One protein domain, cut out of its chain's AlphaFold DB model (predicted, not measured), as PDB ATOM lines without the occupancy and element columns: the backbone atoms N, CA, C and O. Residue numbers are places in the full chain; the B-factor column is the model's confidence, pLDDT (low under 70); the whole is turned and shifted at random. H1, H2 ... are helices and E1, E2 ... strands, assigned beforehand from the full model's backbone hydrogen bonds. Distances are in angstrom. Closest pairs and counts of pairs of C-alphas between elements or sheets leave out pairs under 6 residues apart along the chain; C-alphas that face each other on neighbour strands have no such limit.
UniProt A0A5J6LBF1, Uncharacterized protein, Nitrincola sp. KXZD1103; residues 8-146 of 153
ATOM      1  N   SER A   8      -5.313 -36.552 -70.696       54.28
ATOM      2  CA  SER A   8      -6.037 -36.478 -69.420       54.28
ATOM      3  C   SER A   8      -5.188 -36.813 -68.188       54.28
ATOM      4  O   SER A   8      -5.549 -36.408 -67.086       54.28
ATOM      5  N   ASP A   9      -4.081 -37.541 -68.369       55.53
ATOM      6  CA  ASP A   9      -3.215 -38.019 -67.285       55.53
ATOM      7  C   ASP A   9      -2.053 -37.064 -66.990       55.53
ATOM      8  O   ASP A   9      -1.256 -37.303 -66.082       55.53
ATOM      9  N   LEU A  10      -1.947 -35.963 -67.741       59.53
ATOM     10  CA  LEU A  10      -0.935 -34.940 -67.508       59.53
ATOM     11  C   LEU A  10      -1.151 -34.262 -66.137       59.53
ATOM     12  O   LEU A  10      -2.281 -33.903 -65.801       59.53
ATOM     13  N   PRO A  11      -0.087 -33.998 -65.354       52.72
ATOM     14  CA  PRO A  11       1.329 -34.197 -65.674       52.72
ATOM     15  C   PRO A  11       1.815 -35.638 -65.436       52.72
ATOM     16  O   PRO A  11       1.595 -36.206 -64.367       52.72
ATOM     17  N   VAL A  12       2.573 -36.178 -66.397       59.66
ATOM     18  CA  VAL A  12       3.196 -37.512 -66.309       59.66
ATOM     19  C   VAL A  12       4.715 -37.388 -66.336       59.66
ATOM     20  O   VAL A  12       5.286 -36.614 -67.110       59.66
ATOM     21  N   ASP A  13       5.371 -38.187 -65.498       59.69
ATOM     22  CA  ASP A  13       6.819 -38.354 -65.494       59.69
ATOM     23  C   ASP A  13       7.179 -39.563 -66.383       59.69
ATOM     24  O   ASP A  13       6.849 -40.704 -66.057       59.69
ATOM     25  N   ILE A  14       7.856 -39.329 -67.511       63.06
ATOM     26  CA  ILE A  14       8.278 -40.371 -68.459       63.06
ATOM     27  C   ILE A  14       9.796 -40.571 -68.445       63.06
ATOM     28  O   ILE A  14      10.573 -39.644 -68.206       63.06
ATOM     29  N   MET A  15      10.235 -41.798 -68.724       55.84
ATOM     30  CA  MET A  15      11.655 -42.136 -68.834       55.84
ATOM     31  C   MET A  15      12.056 -42.166 -70.304       55.84
ATOM     32  O   MET A  15      11.741 -43.114 -71.019       55.84
ATOM     33  N   LEU A  16      12.789 -41.155 -70.762       62.91
ATOM     34  CA  LEU A  16      13.319 -41.120 -72.125       62.91
ATOM     35  C   LEU A  16      14.781 -41.553 -72.146       62.91
ATOM     36  O   LEU A  16      15.499 -41.297 -71.177       62.91
ATOM     37  N   PRO A  17      15.260 -42.185 -73.229       59.62
ATOM     38  CA  PRO A  17      16.678 -42.471 -73.372       59.62
ATOM     39  C   PRO A  17      17.470 -41.164 -73.273       59.62
ATOM     40  O   PRO A  17      17.162 -40.166 -73.928       59.62
ATOM     41  N   GLY A  18      18.485 -41.151 -72.411       58.16
ATOM     42  CA  GLY A  18      19.313 -39.975 -72.192       58.16
ATOM     43  C   GLY A  18      20.076 -39.613 -73.466       58.16
ATOM     44  O   GLY A  18      20.917 -40.378 -73.935       58.16
ATOM     45  N   LEU A  19      19.856 -38.407 -73.996       57.53
ATOM     46  CA  LEU A  19      20.594 -37.886 -75.160       57.53
ATOM     47  C   LEU A  19      22.102 -37.712 -74.878       57.53
ATOM     48  O   LEU A  19      22.917 -37.648 -75.798       57.53
ATOM     49  N   ASN A  20      22.494 -37.702 -73.601       54.97
ATOM     50  CA  ASN A  20      23.870 -37.523 -73.141       54.97
ATOM     51  C   ASN A  20      24.601 -38.848 -72.880       54.97
ATOM     52  O   ASN A  20      25.265 -39.023 -71.863       54.97
ATOM     53  N   GLY A  21      24.550 -39.780 -73.827       53.97
ATOM     54  CA  GLY A  21      25.456 -40.926 -73.830       53.97
ATOM     55  C   GLY A  21      26.866 -40.518 -74.275       53.97
ATOM     56  O   GLY A  21      27.287 -40.883 -75.373       53.97
ATOM     57  N   LYS A  22      27.635 -39.750 -73.492       55.50
ATOM     58  CA  LYS A  22      29.067 -39.531 -73.789       55.50
ATOM     59  C   LYS A  22      29.838 -40.827 -73.523       55.50
ATOM     60  O   LYS A  22      30.434 -41.019 -72.469       55.50
ATOM     61  N   SER A  23      29.832 -41.753 -74.480       65.31
ATOM     62  CA  SER A  23      30.733 -42.904 -74.404       65.31
ATOM     63  C   SER A  23      32.176 -42.406 -74.545       65.31
ATOM     64  O   SER A  23      32.475 -41.564 -75.397       65.31
ATOM     65  N   ARG A  24      33.081 -42.938 -73.710       70.00
ATOM     66  CA  ARG A  24      34.519 -42.604 -73.729       70.00
ATOM     67  C   ARG A  24      35.128 -42.732 -75.128       70.00
ATOM     68  O   ARG A  24      36.010 -41.958 -75.480       70.00
ATOM     69  N   PHE A  25      34.623 -43.666 -75.930       71.12
ATOM     70  CA  PHE A  25      35.049 -43.878 -77.308       71.12
ATOM     71  C   PHE A  25      34.785 -42.653 -78.198       71.12
ATOM     72  O   PHE A  25      35.642 -42.272 -78.988       71.12
ATOM     73  N   TYR A  26      33.645 -41.976 -78.025       69.56
ATOM     74  CA  TYR A  26      33.309 -40.778 -78.803       69.56
ATOM     75  C   TYR A  26      34.114 -39.555 -78.381       69.56
ATOM     76  O   TYR A  26      34.473 -38.743 -79.226       69.56
ATOM     77  N   THR A  27      34.461 -39.450 -77.097       77.62
ATOM     78  CA  THR A  27      35.405 -38.428 -76.638       77.62
ATOM     79  C   THR A  27      36.766 -38.622 -77.309       77.62
ATOM     80  O   THR A  27      37.338 -37.662 -77.812       77.62
ATOM     81  N   VAL A  28      37.261 -39.864 -77.389       83.00
ATOM     82  CA  VAL A  28      38.521 -40.191 -78.083       83.00
ATOM     83  C   VAL A  28      38.439 -39.888 -79.583       83.00
ATOM     84  O   VAL A  28      39.363 -39.287 -80.124       83.00
ATOM     85  N   LEU A  29      37.332 -40.237 -80.246       83.06
ATOM     86  CA  LEU A  29      37.090 -39.887 -81.654       83.06
ATOM     87  C   LEU A  29      37.096 -38.368 -81.886       83.06
ATOM     88  O   LEU A  29      37.671 -37.908 -82.870       83.06
ATOM     89  N   GLY A  30      36.503 -37.591 -80.975       84.06
ATOM     90  CA  GLY A  30      36.524 -36.129 -81.034       84.06
ATOM     91  C   GLY A  30      37.940 -35.562 -80.916       84.06
ATOM     92  O   GLY A  30      38.343 -34.735 -81.730       84.06
ATOM     93  N   TRP A  31      38.738 -36.058 -79.964       87.94
ATOM     94  CA  TRP A  31      40.149 -35.667 -79.837       87.94
ATOM     95  C   TRP A  31      40.979 -36.049 -81.063       87.94
ATOM     96  O   TRP A  31      41.808 -35.260 -81.514       87.94
ATOM     97  N   LEU A  32      40.731 -37.231 -81.633       89.38
ATOM     98  CA  LEU A  32      41.373 -37.670 -82.868       89.38
ATOM     99  C   LEU A  32      41.052 -36.716 -84.027       89.38
ATOM    100  O   LEU A  32      41.959 -36.320 -84.751       89.38
ATOM    101  N   GLN A  33      39.792 -36.295 -84.167       88.38
ATOM    102  CA  GLN A  33      39.380 -35.331 -85.191       88.38
ATOM    103  C   GLN A  33      40.098 -33.980 -85.035       88.38
ATOM    104  O   GLN A  33      40.563 -33.424 -86.028       88.38
ATOM    105  N   VAL A  34      40.244 -33.478 -83.804       91.00
ATOM    106  CA  VAL A  34      40.990 -32.237 -83.525       91.00
ATOM    107  C   VAL A  34      42.468 -32.384 -83.894       91.00
ATOM    108  O   VAL A  34      43.031 -31.501 -84.534       91.00
ATOM    109  N   LEU A  35      43.095 -33.509 -83.541       92.00
ATOM    110  CA  LEU A  35      44.496 -33.767 -83.874       92.00
ATOM    111  C   LEU A  35      44.709 -33.835 -85.393       92.00
ATOM    112  O   LEU A  35      45.630 -33.208 -85.911       92.00
ATOM    113  N   LEU A  36      43.825 -34.528 -86.115       91.38
ATOM    114  CA  LEU A  36      43.827 -34.570 -87.580       91.38
ATOM    115  C   LEU A  36      43.655 -33.181 -88.199       91.38
ATOM    116  O   LEU A  36      44.297 -32.884 -89.204       91.38
ATOM    117  N   LEU A  37      42.811 -32.326 -87.613       92.81
ATOM    118  CA  LEU A  37      42.619 -30.956 -88.085       92.81
ATOM    119  C   LEU A  37      43.918 -30.156 -87.964       92.81
ATOM    120  O   LEU A  37      44.313 -29.497 -88.919       92.81
ATOM    121  N   ILE A  38      44.601 -30.257 -86.821       93.69
ATOM    122  CA  ILE A  38      45.879 -29.575 -86.587       93.69
ATOM    123  C   ILE A  38      46.919 -30.020 -87.615       93.69
ATOM    124  O   ILE A  38      47.547 -29.173 -88.242       93.69
ATOM    125  N   VAL A  39      47.064 -31.332 -87.828       91.50
ATOM    126  CA  VAL A  39      47.995 -31.871 -88.832       91.50
ATOM    127  C   VAL A  39      47.636 -31.351 -90.225       91.50
ATOM    128  O   VAL A  39      48.496 -30.820 -90.912       91.50
ATOM    129  N   CYS A  40      46.362 -31.414 -90.616       93.31
ATOM    130  CA  CYS A  40      45.904 -30.925 -91.916       93.31
ATOM    131  C   CYS A  40      46.213 -29.431 -92.117       93.31
ATOM    132  O   CYS A  40      46.704 -29.040 -93.171       93.31
ATOM    133  N   VAL A  41      45.987 -28.596 -91.097       94.00
ATOM    134  CA  VAL A  41      46.303 -27.161 -91.147       94.00
ATOM    135  C   VAL A  41      47.804 -26.928 -91.299       94.00
ATOM    136  O   VAL A  41      48.201 -26.102 -92.118       94.00
ATOM    137  N   ILE A  42      48.638 -27.657 -90.552       92.62
ATOM    138  CA  ILE A  42      50.099 -27.565 -90.671       92.62
ATOM    139  C   ILE A  42      50.534 -27.921 -92.094       92.62
ATOM    140  O   ILE A  42      51.271 -27.156 -92.707       92.62
ATOM    141  N   GLU A  43      50.029 -29.018 -92.657       91.94
ATOM    142  CA  GLU A  43      50.384 -29.425 -94.019       91.94
ATOM    143  C   GLU A  43      49.899 -28.435 -95.080       91.94
ATOM    144  O   GLU A  43      50.617 -28.146 -96.032       91.94
ATOM    145  N   VAL A  44      48.715 -27.843 -94.915       92.25
ATOM    146  CA  VAL A  44      48.245 -26.773 -95.809       92.25
ATOM    147  C   VAL A  44      49.164 -25.549 -95.733       92.25
ATOM    148  O   VAL A  44      49.464 -24.943 -96.762       92.25
ATOM    149  N   LEU A  45      49.661 -25.200 -94.543       92.81
ATOM    150  CA  LEU A  45      50.662 -24.140 -94.394       92.81
ATOM    151  C   LEU A  45      51.992 -24.515 -95.052       92.81
ATOM    152  O   LEU A  45      52.607 -23.653 -95.668       92.81
ATOM    153  N   VAL A  46      52.412 -25.781 -94.983       91.25
ATOM    154  CA  VAL A  46      53.592 -26.284 -95.705       91.25
ATOM    155  C   VAL A  46      53.380 -26.214 -97.220       91.25
ATOM    156  O   VAL A  46      54.302 -25.862 -97.939       91.25
ATOM    157  N   ILE A  47      52.178 -26.464 -97.739       89.75
ATOM    158  CA  ILE A  47      51.903 -26.298 -99.178       89.75
ATOM    159  C   ILE A  47      52.014 -24.825 -99.596       89.75
ATOM    160  O   ILE A  47      52.505 -24.538-100.683       89.75
ATOM    161  N   MET A  48      51.551 -23.892 -98.757       92.12
ATOM    162  CA  MET A  48      51.542 -22.461 -99.095       92.12
ATOM    163  C   MET A  48      52.875 -21.746 -98.847       92.12
ATOM    164  O   MET A  48      53.212 -20.824 -99.584       92.12
ATOM    165  N   PHE A  49      53.601 -22.128 -97.798       92.38
ATOM    166  CA  PHE A  49      54.791 -21.424 -97.302       92.38
ATOM    167  C   PHE A  49      55.996 -22.348 -97.090       92.38
ATOM    168  O   PHE A  49      56.985 -21.944 -96.477       92.38
ATOM    169  N   GLY A  50      55.900 -23.606 -97.515       85.69
ATOM    170  CA  GLY A  50      56.963 -24.583 -97.352       85.69
ATOM    171  C   GLY A  50      58.188 -24.274 -98.208       85.69
ATOM    172  O   GLY A  50      58.140 -23.442 -99.113       85.69
ATOM    173  N   PRO A  51      59.310 -24.938 -97.904       85.62
ATOM    174  CA  PRO A  51      60.540 -24.773 -98.662       85.62
ATOM    175  C   PRO A  51      60.391 -25.334-100.084       85.62
ATOM    176  O   PRO A  51      59.846 -26.422-100.263       85.62
ATOM    177  N   ASP A  52      60.949 -24.630-101.071       82.06
ATOM    178  CA  ASP A  52      60.954 -25.074-102.474       82.06
ATOM    179  C   ASP A  52      61.766 -26.365-102.678       82.06
ATOM    180  O   ASP A  52      61.446 -27.194-103.529       82.06
ATOM    181  N   GLU A  53      62.818 -26.555-101.877       84.69
ATOM    182  CA  GLU A  53      63.703 -27.714-101.954       84.69
ATOM    183  C   GLU A  53      63.984 -28.301-100.567       84.69
ATOM    184  O   GLU A  53      64.260 -27.591 -99.598       84.69
ATOM    185  N   ILE A  54      63.960 -29.634-100.482       85.25
ATOM    186  CA  ILE A  54      64.241 -30.384 -99.256       85.25
ATOM    187  C   ILE A  54      65.452 -31.275 -99.514       85.25
ATOM    188  O   ILE A  54      65.387 -32.243-100.272       85.25
ATOM    189  N   MET A  55      66.572 -30.960 -98.866       85.19
ATOM    190  CA  MET A  55      67.784 -31.768 -98.975       85.19
ATOM    191  C   MET A  55      67.680 -33.016 -98.096       85.19
ATOM    192  O   MET A  55      67.538 -32.927 -96.876       85.19
ATOM    193  N   VAL A  56      67.779 -34.187 -98.727       86.38
ATOM    194  CA  VAL A  56      67.757 -35.491 -98.057       86.38
ATOM    195  C   VAL A  56      69.127 -36.143 -98.201       86.38
ATOM    196  O   VAL A  56      69.625 -36.328 -99.312       86.38
ATOM    197  N   ASP A  57      69.739 -36.515 -97.077       87.19
ATOM    198  CA  ASP A  57      70.984 -37.278 -97.106       87.19
ATOM    199  C   ASP A  57      70.692 -38.715 -97.557       87.19
ATOM    200  O   ASP A  57      69.918 -39.443 -96.934       87.19
ATOM    201  N   LYS A  58      71.350 -39.154 -98.632       82.00
ATOM    202  CA  LYS A  58      71.182 -40.496 -99.199       82.00
ATOM    203  C   LYS A  58      71.599 -41.617 -98.237       82.00
ATOM    204  O   LYS A  58      71.164 -42.750 -98.418       82.00
ATOM    205  N   ARG A  59      72.446 -41.335 -97.238       88.19
ATOM    206  CA  ARG A  59      72.895 -42.326 -96.242       88.19
ATOM    207  C   ARG A  59      71.902 -42.514 -95.097       88.19
ATOM    208  O   ARG A  59      71.789 -43.624 -94.590       88.19
ATOM    209  N   ILE A  60      71.224 -41.443 -94.689       84.00
ATOM    210  CA  ILE A  60      70.291 -41.429 -93.547       84.00
ATOM    211  C   ILE A  60      68.846 -41.650 -94.024       84.00
ATOM    212  O   ILE A  60      68.033 -42.217 -93.298       84.00
ATOM    213  N   GLY A  61      68.542 -41.272 -95.268       86.75
ATOM    214  CA  GLY A  61      67.201 -41.332 -95.835       86.75
ATOM    215  C   GLY A  61      66.312 -40.189 -95.350       86.75
ATOM    216  O   GLY A  61      66.775 -39.204 -94.774       86.75
ATOM    217  N   VAL A  62      65.011 -40.317 -95.618       88.56
ATOM    218  CA  VAL A  62      64.006 -39.320 -95.236       88.56
ATOM    219  C   VAL A  62      63.728 -39.432 -93.741       88.56
ATOM    220  O   VAL A  62      63.275 -40.467 -93.254       88.56
ATOM    221  N   THR A  63      63.984 -38.352 -93.008       88.56
ATOM    222  CA  THR A  63      63.617 -38.261 -91.589       88.56
ATOM    223  C   THR A  63      62.110 -38.065 -91.414       88.56
ATOM    224  O   THR A  63      61.421 -37.618 -92.329       88.56
ATOM    225  N   PHE A  64      61.588 -38.352 -90.216       85.12
ATOM    226  CA  PHE A  64      60.156 -38.217 -89.925       85.12
ATOM    227  C   PHE A  64      59.612 -36.830 -90.285       85.12
ATOM    228  O   PHE A  64      58.578 -36.738 -90.924       85.12
ATOM    229  N   VAL A  65      60.336 -35.754 -89.960       85.12
ATOM    230  CA  VAL A  65      59.915 -34.379 -90.288       85.12
ATOM    231  C   VAL A  65      59.980 -34.115 -91.794       85.12
ATOM    232  O   VAL A  65      59.068 -33.517 -92.355       85.12
ATOM    233  N   GLN A  66      61.027 -34.600 -92.471       88.06
ATOM    234  CA  GLN A  66      61.149 -34.458 -93.924       88.06
ATOM    235  C   GLN A  66      60.030 -35.189 -94.669       88.06
ATOM    236  O   GLN A  66      59.628 -34.733 -95.730       88.06
ATOM    237  N   PHE A  67      59.496 -36.282 -94.124       87.62
ATOM    238  CA  PHE A  67      58.373 -36.987 -94.738       87.62
ATOM    239  C   PHE A  67      57.135 -36.090 -94.885       87.62
ATOM    240  O   PHE A  67      56.540 -36.060 -95.962       87.62
ATOM    241  N   PHE A  68      56.792 -35.330 -93.840       86.75
ATOM    242  CA  PHE A  68      55.682 -34.371 -93.883       86.75
ATOM    243  C   PHE A  68      55.940 -33.270 -94.914       86.75
ATOM    244  O   PHE A  68      55.101 -32.999 -95.763       86.75
ATOM    245  N   LEU A  69      57.163 -32.735 -94.942       87.88
ATOM    246  CA  LEU A  69      57.536 -31.681 -95.886       87.88
ATOM    247  C   LEU A  69      57.547 -32.142 -97.356       87.88
ATOM    248  O   LEU A  69      57.236 -31.350 -98.238       87.88
ATOM    249  N   ILE A  70      57.904 -33.401 -97.636       89.00
ATOM    250  CA  ILE A  70      57.976 -33.936 -99.010       89.00
ATOM    251  C   ILE A  70      56.584 -34.301 -99.545       89.00
ATOM    252  O   ILE A  70      56.335 -34.178-100.745       89.00
ATOM    253  N   TYR A  71      55.671 -34.753 -98.680       89.31
ATOM    254  CA  TYR A  71      54.356 -35.256 -99.090       89.31
ATOM    255  C   TYR A  71      53.168 -34.530 -98.442       89.31
ATOM    256  O   TYR A  71      52.214 -35.196 -98.023       89.31
ATOM    257  N   PRO A  72      53.125 -33.188 -98.433       88.81
ATOM    258  CA  PRO A  72      52.072 -32.485 -97.719       88.81
ATOM    259  C   PRO A  72      50.699 -32.680 -98.383       88.81
ATOM    260  O   PRO A  72      49.698 -32.915 -97.710       88.81
ATOM    261  N   GLY A  73      50.634 -32.712 -99.720       88.31
ATOM    262  CA  GLY A  73      49.388 -32.949-100.467       88.31
ATOM    263  C   GLY A  73      48.723 -34.304-100.165       88.31
ATOM    264  O   GLY A  73      47.548 -34.339 -99.779       88.31
ATOM    265  N   PRO A  74      49.442 -35.435-100.307       92.31
ATOM    266  CA  PRO A  74      48.928 -36.747 -99.920       92.31
ATOM    267  C   PRO A  74      48.452 -36.815 -98.463       92.31
ATOM    268  O   PRO A  74      47.415 -37.420 -98.191       92.31
ATOM    269  N   ILE A  75      49.161 -36.159 -97.536       92.19
ATOM    270  CA  ILE A  75      48.791 -36.140 -96.115       92.19
ATOM    271  C   ILE A  75      47.492 -35.358 -95.901       92.19
ATOM    272  O   ILE A  75      46.583 -35.868 -95.242       92.19
ATOM    273  N   VAL A  76      47.345 -34.178 -96.512       93.00
ATOM    274  CA  VAL A  76      46.090 -33.403 -96.490       93.00
ATOM    275  C   VAL A  76      44.932 -34.238 -97.034       93.00
ATOM    276  O   VAL A  76      43.861 -34.295 -96.431       93.00
ATOM    277  N   THR A  77      45.152 -34.954 -98.135       92.94
ATOM    278  CA  THR A  77      44.121 -35.794 -98.763       92.94
ATOM    279  C   THR A  77      43.675 -36.915 -97.824       92.94
ATOM    280  O   THR A  77      42.478 -37.120 -97.616       92.94
ATOM    281  N   ALA A  78      44.628 -37.607 -97.192       91.38
ATOM    282  CA  ALA A  78      44.335 -38.628 -96.192       91.38
ATOM    283  C   ALA A  78      43.569 -38.042 -94.994       91.38
ATOM    284  O   ALA A  78      42.590 -38.640 -94.543       91.38
ATOM    285  N   CYS A  79      43.949 -36.850 -94.526       91.81
ATOM    286  CA  CYS A  79      43.250 -36.149 -93.451       91.81
ATOM    287  C   CYS A  79      41.782 -35.884 -93.808       91.81
ATOM    288  O   CYS A  79      40.898 -36.204 -93.014       91.81
ATOM    289  N   PHE A  80      41.504 -35.372 -95.009       90.31
ATOM    290  CA  PHE A  80      40.135 -35.124 -95.473       90.31
ATOM    291  C   PHE A  80      39.300 -36.404 -95.570       90.31
ATOM    292  O   PHE A  80      38.141 -36.413 -95.146       90.31
ATOM    293  N   ILE A  81      39.878 -37.496 -96.080       93.00
ATOM    294  CA  ILE A  81      39.187 -38.789 -96.176       93.00
ATOM    295  C   ILE A  81      38.824 -39.296 -94.776       93.00
ATOM    296  O   ILE A  81      37.672 -39.647 -94.521       93.00
ATOM    297  N   ILE A  82      39.784 -39.288 -93.850       91.44
ATOM    298  CA  ILE A  82      39.577 -39.765 -92.477       91.44
ATOM    299  C   ILE A  82      38.541 -38.895 -91.755       91.44
ATOM    300  O   ILE A  82      37.627 -39.431 -91.127       91.44
ATOM    301  N   MET A  83      38.624 -37.567 -91.879       89.12
ATOM    302  CA  MET A  83      37.626 -36.656 -91.308       89.12
ATOM    303  C   MET A  83      36.226 -36.901 -91.874       89.12
ATOM    304  O   MET A  83      35.266 -36.933 -91.107       89.12
ATOM    305  N   SER A  84      36.101 -37.137 -93.181       88.62
ATOM    306  CA  SER A  84      34.809 -37.428 -93.819       88.62
ATOM    307  C   SER A  84      34.185 -38.711 -93.262       88.62
ATOM    308  O   SER A  84      32.993 -38.745 -92.952       88.62
ATOM    309  N   ILE A  85      34.996 -39.755 -93.057       88.69
ATOM    310  CA  ILE A  85      34.546 -41.014 -92.445       88.69
ATOM    311  C   ILE A  85      34.109 -40.784 -90.992       88.69
ATOM    312  O   ILE A  85      33.051 -41.263 -90.579       88.69
ATOM    313  N   LEU A  86      34.893 -40.028 -90.217       86.44
ATOM    314  CA  LEU A  86      34.567 -39.691 -88.828       86.44
ATOM    315  C   LEU A  86      33.252 -38.914 -88.724       86.44
ATOM    316  O   LEU A  86      32.445 -39.188 -87.835       86.44
ATOM    317  N   GLN A  87      33.016 -37.972 -89.634       85.25
ATOM    318  CA  GLN A  87      31.792 -37.178 -89.666       85.25
ATOM    319  C   GLN A  87      30.573 -38.034 -90.030       85.25
ATOM    320  O   GLN A  87      29.537 -37.920 -89.377       85.25
ATOM    321  N   LEU A  88      30.708 -38.941 -91.002       84.31
ATOM    322  CA  LEU A  88      29.646 -39.879 -91.370       84.31
ATOM    323  C   LEU A  88      29.294 -40.833 -90.215       84.31
ATOM    324  O   LEU A  88      28.123 -41.114 -89.964       84.31
ATOM    325  N   ALA A  89      30.295 -41.312 -89.475       79.94
ATOM    326  CA  ALA A  89      30.069 -42.157 -88.305       79.94
ATOM    327  C   ALA A  89      29.330 -41.406 -87.180       79.94
ATOM    328  O   ALA A  89      28.485 -41.983 -86.489       79.94
ATOM    329  N   GLN A  90      29.622 -40.115 -87.000       78.81
ATOM    330  CA  GLN A  90      28.946 -39.266 -86.016       78.81
ATOM    331  C   GLN A  90      27.507 -38.920 -86.428       78.81
ATOM    332  O   GLN A  90      26.616 -38.955 -85.577       78.81
ATOM    333  N   SER A  91      27.246 -38.656 -87.713       78.25
ATOM    334  CA  SER A  91      25.901 -38.315 -88.197       78.25
ATOM    335  C   SER A  91      24.927 -39.492 -88.100       78.25
ATOM    336  O   SER A  91      23.827 -39.329 -87.574       78.25
ATOM    337  N   GLN A  92      25.353 -40.701 -88.485       79.06
ATOM    338  CA  GLN A  92      24.529 -41.910 -88.340       79.06
ATOM    339  C   GLN A  92      24.149 -42.186 -86.883       79.06
ATOM    340  O   GLN A  92      23.090 -42.743 -86.595       79.06
ATOM    341  N   ARG A  93      25.015 -41.812 -85.937       69.75
ATOM    342  CA  ARG A  93      24.725 -41.946 -84.512       69.75
ATOM    343  C   ARG A  93      23.680 -40.937 -84.051       69.75
ATOM    344  O   ARG A  93      22.771 -41.332 -83.329       69.75
ATOM    345  N   ALA A  94      23.816 -39.672 -84.442       70.69
ATOM    346  CA  ALA A  94      22.829 -38.645 -84.117       70.69
ATOM    347  C   ALA A  94      21.441 -39.044 -84.640       70.69
ATOM    348  O   ALA A  94      20.458 -38.953 -83.911       70.69
ATOM    349  N   GLU A  95      21.384 -39.595 -85.855       76.31
ATOM    350  CA  GLU A  95      20.148 -40.114 -86.441       76.31
ATOM    351  C   GLU A  95      19.582 -41.304 -85.648       76.31
ATOM    352  O   GLU A  95      18.392 -41.330 -85.347       76.31
ATOM    353  N   LYS A  96      20.419 -42.275 -85.253       74.88
ATOM    354  CA  LYS A  96      19.984 -43.416 -84.427       74.88
ATOM    355  C   LYS A  96      19.474 -42.989 -83.052       74.88
ATOM    356  O   LYS A  96      18.450 -43.501 -82.615       74.88
ATOM    357  N   LEU A  97      20.167 -42.061 -82.391       68.25
ATOM    358  CA  LEU A  97      19.744 -41.518 -81.099       68.25
ATOM    359  C   LEU A  97      18.404 -40.794 -81.228       68.25
ATOM    360  O   LEU A  97      17.527 -41.017 -80.402       68.25
ATOM    361  N   MET A  98      18.212 -40.000 -82.287       69.56
ATOM    362  CA  MET A  98      16.924 -39.353 -82.530       69.56
ATOM    363  C   MET A  98      15.810 -40.339 -82.850       69.56
ATOM    364  O   MET A  98      14.709 -40.177 -82.339       69.56
ATOM    365  N   LYS A  99      16.080 -41.387 -83.634       75.31
ATOM    366  CA  LYS A  99      15.091 -42.445 -83.879       75.31
ATOM    367  C   LYS A  99      14.684 -43.141 -82.583       75.31
ATOM    368  O   LYS A  99      13.497 -43.240 -82.319       75.31
ATOM    369  N   GLN A 100      15.643 -43.534 -81.744       71.06
ATOM    370  CA  GLN A 100      15.360 -44.159 -80.445       71.06
ATOM    371  C   GLN A 100      14.606 -43.230 -79.491       71.06
ATOM    372  O   GLN A 100      13.720 -43.676 -78.765       71.06
ATOM    373  N   PHE A 101      14.947 -41.942 -79.496       69.19
ATOM    374  CA  PHE A 101      14.247 -40.924 -78.725       69.19
ATOM    375  C   PHE A 101      12.795 -40.782 -79.195       69.19
ATOM    376  O   PHE A 101      11.885 -40.837 -78.374       69.19
ATOM    377  N   ASN A 102      12.573 -40.692 -80.509       71.75
ATOM    378  CA  ASN A 102      11.240 -40.560 -81.087       71.75
ATOM    379  C   ASN A 102      10.385 -41.827 -80.912       71.75
ATOM    380  O   ASN A 102       9.208 -41.742 -80.582       71.75
ATOM    381  N   GLU A 103      10.983 -43.010 -81.071       74.25
ATOM    382  CA  GLU A 103      10.326 -44.292 -80.794       74.25
ATOM    383  C   GLU A 103       9.933 -44.414 -79.319       74.25
ATOM    384  O   GLU A 103       8.814 -44.821 -79.024       74.25
ATOM    385  N   SER A 104      10.817 -44.021 -78.395       65.00
ATOM    386  CA  SER A 104      10.529 -44.051 -76.953       65.00
ATOM    387  C   SER A 104       9.453 -43.043 -76.554       65.00
ATOM    388  O   SER A 104       8.664 -43.322 -75.652       65.00
ATOM    389  N   LEU A 105       9.410 -41.887 -77.224       68.31
ATOM    390  CA  LEU A 105       8.328 -40.918 -77.079       68.31
ATOM    391  C   LEU A 105       7.004 -41.520 -77.550       68.31
ATOM    392  O   LEU A 105       6.078 -41.602 -76.756       68.31
ATOM    393  N   HIS A 106       6.917 -42.009 -78.787       67.75
ATOM    394  CA  HIS A 106       5.675 -42.580 -79.324       67.75
ATOM    395  C   HIS A 106       5.231 -43.877 -78.632       67.75
ATOM    396  O   HIS A 106       4.051 -44.214 -78.659       67.75
ATOM    397  N   SER A 107       6.145 -44.632 -78.014       65.31
ATOM    398  CA  SER A 107       5.778 -45.844 -77.277       65.31
ATOM    399  C   SER A 107       5.182 -45.548 -75.898       65.31
ATOM    400  O   SER A 107       4.414 -46.361 -75.393       65.31
ATOM    401  N   GLN A 108       5.576 -44.434 -75.269       60.16
ATOM    402  CA  GLN A 108       5.125 -44.043 -73.925       60.16
ATOM    403  C   GLN A 108       4.000 -43.002 -73.959       60.16
ATOM    404  O   GLN A 108       3.174 -42.964 -73.049       60.16
ATOM    405  N   LEU A 109       3.956 -42.188 -75.013       59.22
ATOM    406  CA  LEU A 109       2.940 -41.179 -75.271       59.22
ATOM    407  C   LEU A 109       2.168 -41.557 -76.536       59.22
ATOM    408  O   LEU A 109       2.695 -41.475 -77.645       59.22
ATOM    409  N   GLU A 110       0.896 -41.904 -76.376       52.44
ATOM    410  CA  GLU A 110      -0.060 -41.939 -77.483       52.44
ATOM    411  C   GLU A 110      -0.806 -40.601 -77.494       52.44
ATOM    412  O   GLU A 110      -2.000 -40.536 -77.231       52.44
ATOM    413  N   ILE A 111      -0.071 -39.504 -77.717       50.69
ATOM    414  CA  ILE A 111      -0.689 -38.201 -77.971       50.69
ATOM    415  C   ILE A 111      -0.923 -38.099 -79.473       50.69
ATOM    416  O   ILE A 111       0.021 -38.055 -80.261       50.69
ATOM    417  N   ILE A 112      -2.191 -38.096 -79.861       52.78
ATOM    418  CA  ILE A 112      -2.628 -37.728 -81.204       52.78
ATOM    419  C   ILE A 112      -2.561 -36.192 -81.246       52.78
ATOM    420  O   ILE A 112      -3.161 -35.548 -80.389       52.78
ATOM    421  N   ASP A 113      -1.839 -35.599 -82.207       50.25
ATOM    422  CA  ASP A 113      -1.695 -34.128 -82.345       50.25
ATOM    423  C   ASP A 113      -3.053 -33.385 -82.373       50.25
ATOM    424  O   ASP A 113      -3.129 -32.207 -82.038       50.25
ATOM    425  N   ASP A 114      -4.129 -34.096 -82.718       48.56
ATOM    426  CA  ASP A 114      -5.524 -33.635 -82.792       48.56
ATOM    427  C   ASP A 114      -6.233 -33.518 -81.418       48.56
ATOM    428  O   ASP A 114      -7.327 -32.964 -81.332       48.56
ATOM    429  N   GLU A 115      -5.646 -34.031 -80.327       45.69
ATOM    430  CA  GLU A 115      -6.192 -33.885 -78.963       45.69
ATOM    431  C   GLU A 115      -5.559 -32.717 -78.180       45.69
ATOM    432  O   GLU A 115      -5.990 -32.406 -77.065       45.69
ATOM    433  N   ILE A 116      -4.547 -32.045 -78.740       52.19
ATOM    434  CA  ILE A 116      -3.918 -30.885 -78.101       52.19
ATOM    435  C   ILE A 116      -4.872 -29.682 -78.237       52.19
ATOM    436  O   ILE A 116      -5.141 -29.239 -79.354       52.19
ATOM    437  N   PRO A 117      -5.406 -29.123 -77.133       48.06
ATOM    438  CA  PRO A 117      -6.327 -27.992 -77.208       48.06
ATOM    439  C   PRO A 117      -5.632 -26.747 -77.784       48.06
ATOM    440  O   PRO A 117      -4.492 -26.445 -77.424       48.06
ATOM    441  N   GLU A 118      -6.336 -26.005 -78.648       46.00
ATOM    442  CA  GLU A 118      -5.825 -24.778 -79.274       46.00
ATOM    443  C   GLU A 118      -5.242 -23.813 -78.222       46.00
ATOM    444  O   GLU A 118      -5.910 -23.444 -77.255       46.00
ATOM    445  N   GLY A 119      -3.983 -23.400 -78.412       50.62
ATOM    446  CA  GLY A 119      -3.286 -22.458 -77.526       50.62
ATOM    447  C   GLY A 119      -2.379 -23.078 -76.455       50.62
ATOM    448  O   GLY A 119      -1.743 -22.320 -75.720       50.62
ATOM    449  N   LYS A 120      -2.259 -24.414 -76.387       52.97
ATOM    450  CA  LYS A 120      -1.337 -25.115 -75.474       52.97
ATOM    451  C   LYS A 120      -0.249 -25.884 -76.218       52.97
ATOM    452  O   LYS A 120      -0.506 -26.499 -77.246       52.97
ATOM    453  N   GLU A 121       0.958 -25.879 -75.665       52.78
ATOM    454  CA  GLU A 121       2.091 -26.678 -76.131       52.78
ATOM    455  C   GLU A 121       2.514 -27.693 -75.064       52.78
ATOM    456  O   GLU A 121       2.378 -27.462 -73.861       52.78
ATOM    457  N   LEU A 122       3.053 -28.828 -75.511       54.47
ATOM    458  CA  LEU A 122       3.689 -29.812 -74.641       54.47
ATOM    459  C   LEU A 122       5.110 -29.343 -74.314       54.47
ATOM    460  O   LEU A 122       5.960 -29.251 -75.201       54.47
ATOM    461  N   GLU A 123       5.384 -29.073 -73.040       57.34
ATOM    462  CA  GLU A 123       6.730 -28.774 -72.561       57.34
ATOM    463  C   GLU A 123       7.344 -30.005 -71.878       57.34
ATOM    464  O   GLU A 123       6.753 -30.621 -70.988       57.34
ATOM    465  N   LEU A 124       8.554 -30.364 -72.316       61.38
ATOM    466  CA  LEU A 124       9.376 -31.436 -71.757       61.38
ATOM    467  C   LEU A 124      10.363 -30.827 -70.759       61.38
ATOM    468  O   LEU A 124      11.395 -30.281 -71.150       61.38
ATOM    469  N   LEU A 125      10.069 -30.943 -69.466       59.28
ATOM    470  CA  LEU A 125      10.925 -30.419 -68.405       59.28
ATOM    471  C   LEU A 125      11.816 -31.538 -67.843       59.28
ATOM    472  O   LEU A 125      11.299 -32.504 -67.273       59.28
ATOM    473  N   PRO A 126      13.153 -31.452 -67.967       57.09
ATOM    474  CA  PRO A 126      14.048 -32.425 -67.351       57.09
ATOM    475  C   PRO A 126      13.977 -32.292 -65.822       57.09
ATOM    476  O   PRO A 126      14.323 -31.256 -65.260       57.09
ATOM    477  N   LEU A 127      13.531 -33.345 -65.131       53.62
ATOM    478  CA  LEU A 127      13.343 -33.326 -63.671       53.62
ATOM    479  C   LEU A 127      14.639 -33.537 -62.881       53.62
ATOM    480  O   LEU A 127      14.713 -33.236 -61.691       53.62
ATOM    481  N   LEU A 128      15.664 -34.084 -63.531       54.09
ATOM    482  CA  LEU A 128      16.964 -34.359 -62.938       54.09
ATOM    483  C   LEU A 128      18.039 -33.678 -63.779       54.09
ATOM    484  O   LEU A 128      18.078 -33.836 -64.999       54.09
ATOM    485  N   SER A 129      18.939 -32.955 -63.106       50.84
ATOM    486  CA  SER A 129      20.164 -32.444 -63.724       50.84
ATOM    487  C   SER A 129      20.875 -33.608 -64.424       50.84
ATOM    488  O   SER A 129      20.998 -34.672 -63.803       50.84
ATOM    489  N   PRO A 130      21.287 -33.468 -65.698       50.50
ATOM    490  CA  PRO A 130      21.789 -34.578 -66.494       50.50
ATOM    491  C   PRO A 130      23.017 -35.188 -65.813       50.50
ATOM    492  O   PRO A 130      24.135 -34.699 -65.956       50.50
ATOM    493  N   LYS A 131      22.829 -36.283 -65.067       48.38
ATOM    494  CA  LYS A 131      23.945 -37.129 -64.651       48.38
ATOM    495  C   LYS A 131      24.515 -37.727 -65.930       48.38
ATOM    496  O   LYS A 131      23.807 -38.435 -66.642       48.38
ATOM    497  N   GLU A 132      25.789 -37.445 -66.203       51.31
ATOM    498  CA  GLU A 132      26.547 -37.801 -67.420       51.31
ATOM    499  C   GLU A 132      26.554 -39.303 -67.799       51.31
ATOM    500  O   GLU A 132      27.223 -39.688 -68.755       51.31
ATOM    501  N   GLN A 133      25.858 -40.176 -67.063       47.03
ATOM    502  CA  GLN A 133      25.971 -41.632 -67.177       47.03
ATOM    503  C   GLN A 133      24.649 -42.408 -67.088       47.03
ATOM    504  O   GLN A 133      24.687 -43.635 -67.037       47.03
ATOM    505  N   SER A 134      23.487 -41.751 -67.074       50.53
ATOM    506  CA  SER A 134      22.216 -42.486 -67.056       50.53
ATOM    507  C   SER A 134      21.705 -42.738 -68.475       50.53
ATOM    508  O   SER A 134      21.490 -41.804 -69.245       50.53
ATOM    509  N   GLU A 135      21.500 -44.017 -68.795       52.72
ATOM    510  CA  GLU A 135      20.908 -44.506 -70.052       52.72
ATOM    511  C   GLU A 135      19.488 -43.956 -70.273       52.72
ATOM    512  O   GLU A 135      19.064 -43.782 -71.411       52.72
ATOM    513  N   PHE A 136      18.807 -43.574 -69.189       54.75
ATOM    514  CA  PHE A 136      17.488 -42.948 -69.187       54.75
ATOM    515  C   PHE A 136      17.490 -41.660 -68.352       54.75
ATOM    516  O   PHE A 136      18.113 -41.595 -67.289       54.75
ATOM    517  N   GLN A 137      16.782 -40.637 -68.824       58.47
ATOM    518  CA  GLN A 137      16.505 -39.385 -68.125       58.47
ATOM    519  C   GLN A 137      14.997 -39.258 -67.884       58.47
ATOM    520  O   GLN A 137      14.190 -39.567 -68.759       58.47
ATOM    521  N   LEU A 138      14.627 -38.819 -66.679       58.19
ATOM    522  CA  LEU A 138      13.239 -38.528 -66.321       58.19
ATOM    523  C   LEU A 138      12.862 -37.135 -66.817       58.19
ATOM    524  O   LEU A 138      13.469 -36.137 -66.413       58.19
ATOM    525  N   PHE A 139      11.837 -37.088 -67.658       60.59
ATOM    526  CA  PHE A 139      11.215 -35.863 -68.132       60.59
ATOM    527  C   PHE A 139       9.800 -35.788 -67.582       60.59
ATOM    528  O   PHE A 139       9.061 -36.767 -67.633       60.59
ATOM    529  N   ARG A 140       9.418 -34.619 -67.076       56.44
ATOM    530  CA  ARG A 140       8.021 -34.304 -66.809       56.44
ATOM    531  C   ARG A 140       7.429 -33.657 -68.042       56.44
ATOM    532  O   ARG A 140       7.969 -32.656 -68.511       56.44
ATOM    533  N   ILE A 141       6.321 -34.196 -68.524       61.25
ATOM    534  CA  ILE A 141       5.541 -33.570 -69.589       61.25
ATOM    535  C   ILE A 141       4.399 -32.789 -68.952       61.25
ATOM    536  O   ILE A 141       3.655 -33.326 -68.129       61.25
ATOM    537  N   GLN A 142       4.278 -31.514 -69.320       58.00
ATOM    538  CA  GLN A 142       3.208 -30.625 -68.866       58.00
ATOM    539  C   GLN A 142       2.654 -29.835 -70.056       58.00
ATOM    540  O   GLN A 142       3.378 -29.559 -71.011       58.00
ATOM    541  N   LEU A 143       1.372 -29.468 -69.999       56.91
ATOM    542  CA  LEU A 143       0.769 -28.519 -70.938       56.91
ATOM    543  C   LEU A 143       1.047 -27.099 -70.453       56.91
ATOM    544  O   LEU A 143       0.679 -26.763 -69.327       56.91
ATOM    545  N   VAL A 144       1.646 -26.274 -71.305       58.38
ATOM    546  CA  VAL A 144       1.931 -24.862 -71.022       58.38
ATOM    547  C   VAL A 144       1.228 -23.991 -72.059       58.38
ATOM    548  O   VAL A 144       1.153 -24.354 -73.233       58.38
ATOM    549  N   ASP A 145       0.672 -22.857 -71.630       52.03
ATOM    550  CA  ASP A 145       0.043 -21.901 -72.543       52.03
ATOM    551  C   ASP A 145       1.110 -21.238 -73.429       52.03
ATOM    552  O   ASP A 145       2.122 -20.724 -72.947       52.03
ATOM    553  N   VAL A 146       0.852 -21.182 -74.740       55.47
ATOM    554  CA  VAL A 146       1.752 -20.599 -75.759       55.47
ATOM    555  C   VAL A 146       2.142 -19.143 -75.433       55.47
ATOM    556  O   VAL A 146       3.209 -18.671 -75.825       55.47
TER     557      VAL A 146
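This is residues 8 to 146 of the 153 residues of an uncharacterized protein of Nitrincola sp. KXZD1103 (UniProt A0A5J6LBF1). A small, strongly twisted three-strand sheet, E1, E3 and E2, forms one end of a long rod, and the long helix H3 runs from it toward the other end. There H1 packs side by side with the first part of H3, and H2 and the loop of residues 50 to 63 make the end. The printed part has 139 residues, in the order E1 H1 H2 H3 E2 E3; the class is mixed, helices and strands, and the sheet is all antiparallel. The whole is extended, with a radius of gyration of the C-alphas of 25.5 A and spans of 83 by 30 by 21 A.

The strands are E1, residues 12 to 17, from C-alpha 12 at (3.196, -37.512, -66.309); E2, residues 120 to 126; and E3, residues 136 to 145, 27.5 A long, which ends with C-alpha 145 at (0.043, -21.901, -72.543). H3, residues 72 to 108, is 53.9 A long and begins at (52.072, -32.485, -97.719). H1, residues 24 to 49, is 37.6 A long, and H2 holds residues 64 to 70.

E3 is the inner strand, antiparallel to E1, with N 14 and O 139 2.8 A apart. E2 and E3 form a hairpin, with N 140 and O 125 2.8 A apart. H3 only grazes the sheet, with residues 97 to 108; the C-alphas of Pro 17 and Phe 101 are 6.1 A apart. H3 touches H1 with residues 72 to 86 alone, closest at the C-alphas of Glu 43 and Pro 72, 5.1 A, at a shallow tilt of 30 degrees, opposite ways. H1 and H2 only just touch, with 3 pairs of C-alphas within 8 A, the closest those of Val 46 and Leu 69, 6.7 A. Every O i to N i+4 pair is within hydrogen-bond range in H1, against 2 of 3 in H2 and 32 of 33 in H3.

The C-alphas farthest apart, of Ser 8 and Arg 59, are 83.6 A apart. The printed part has no cut; the links H1 to H2 and H3 to E2 are long. Mean pLDDT of the printed part is 72.7, and 64 residues are under 70, among them 8 to 23 and 104 to 146.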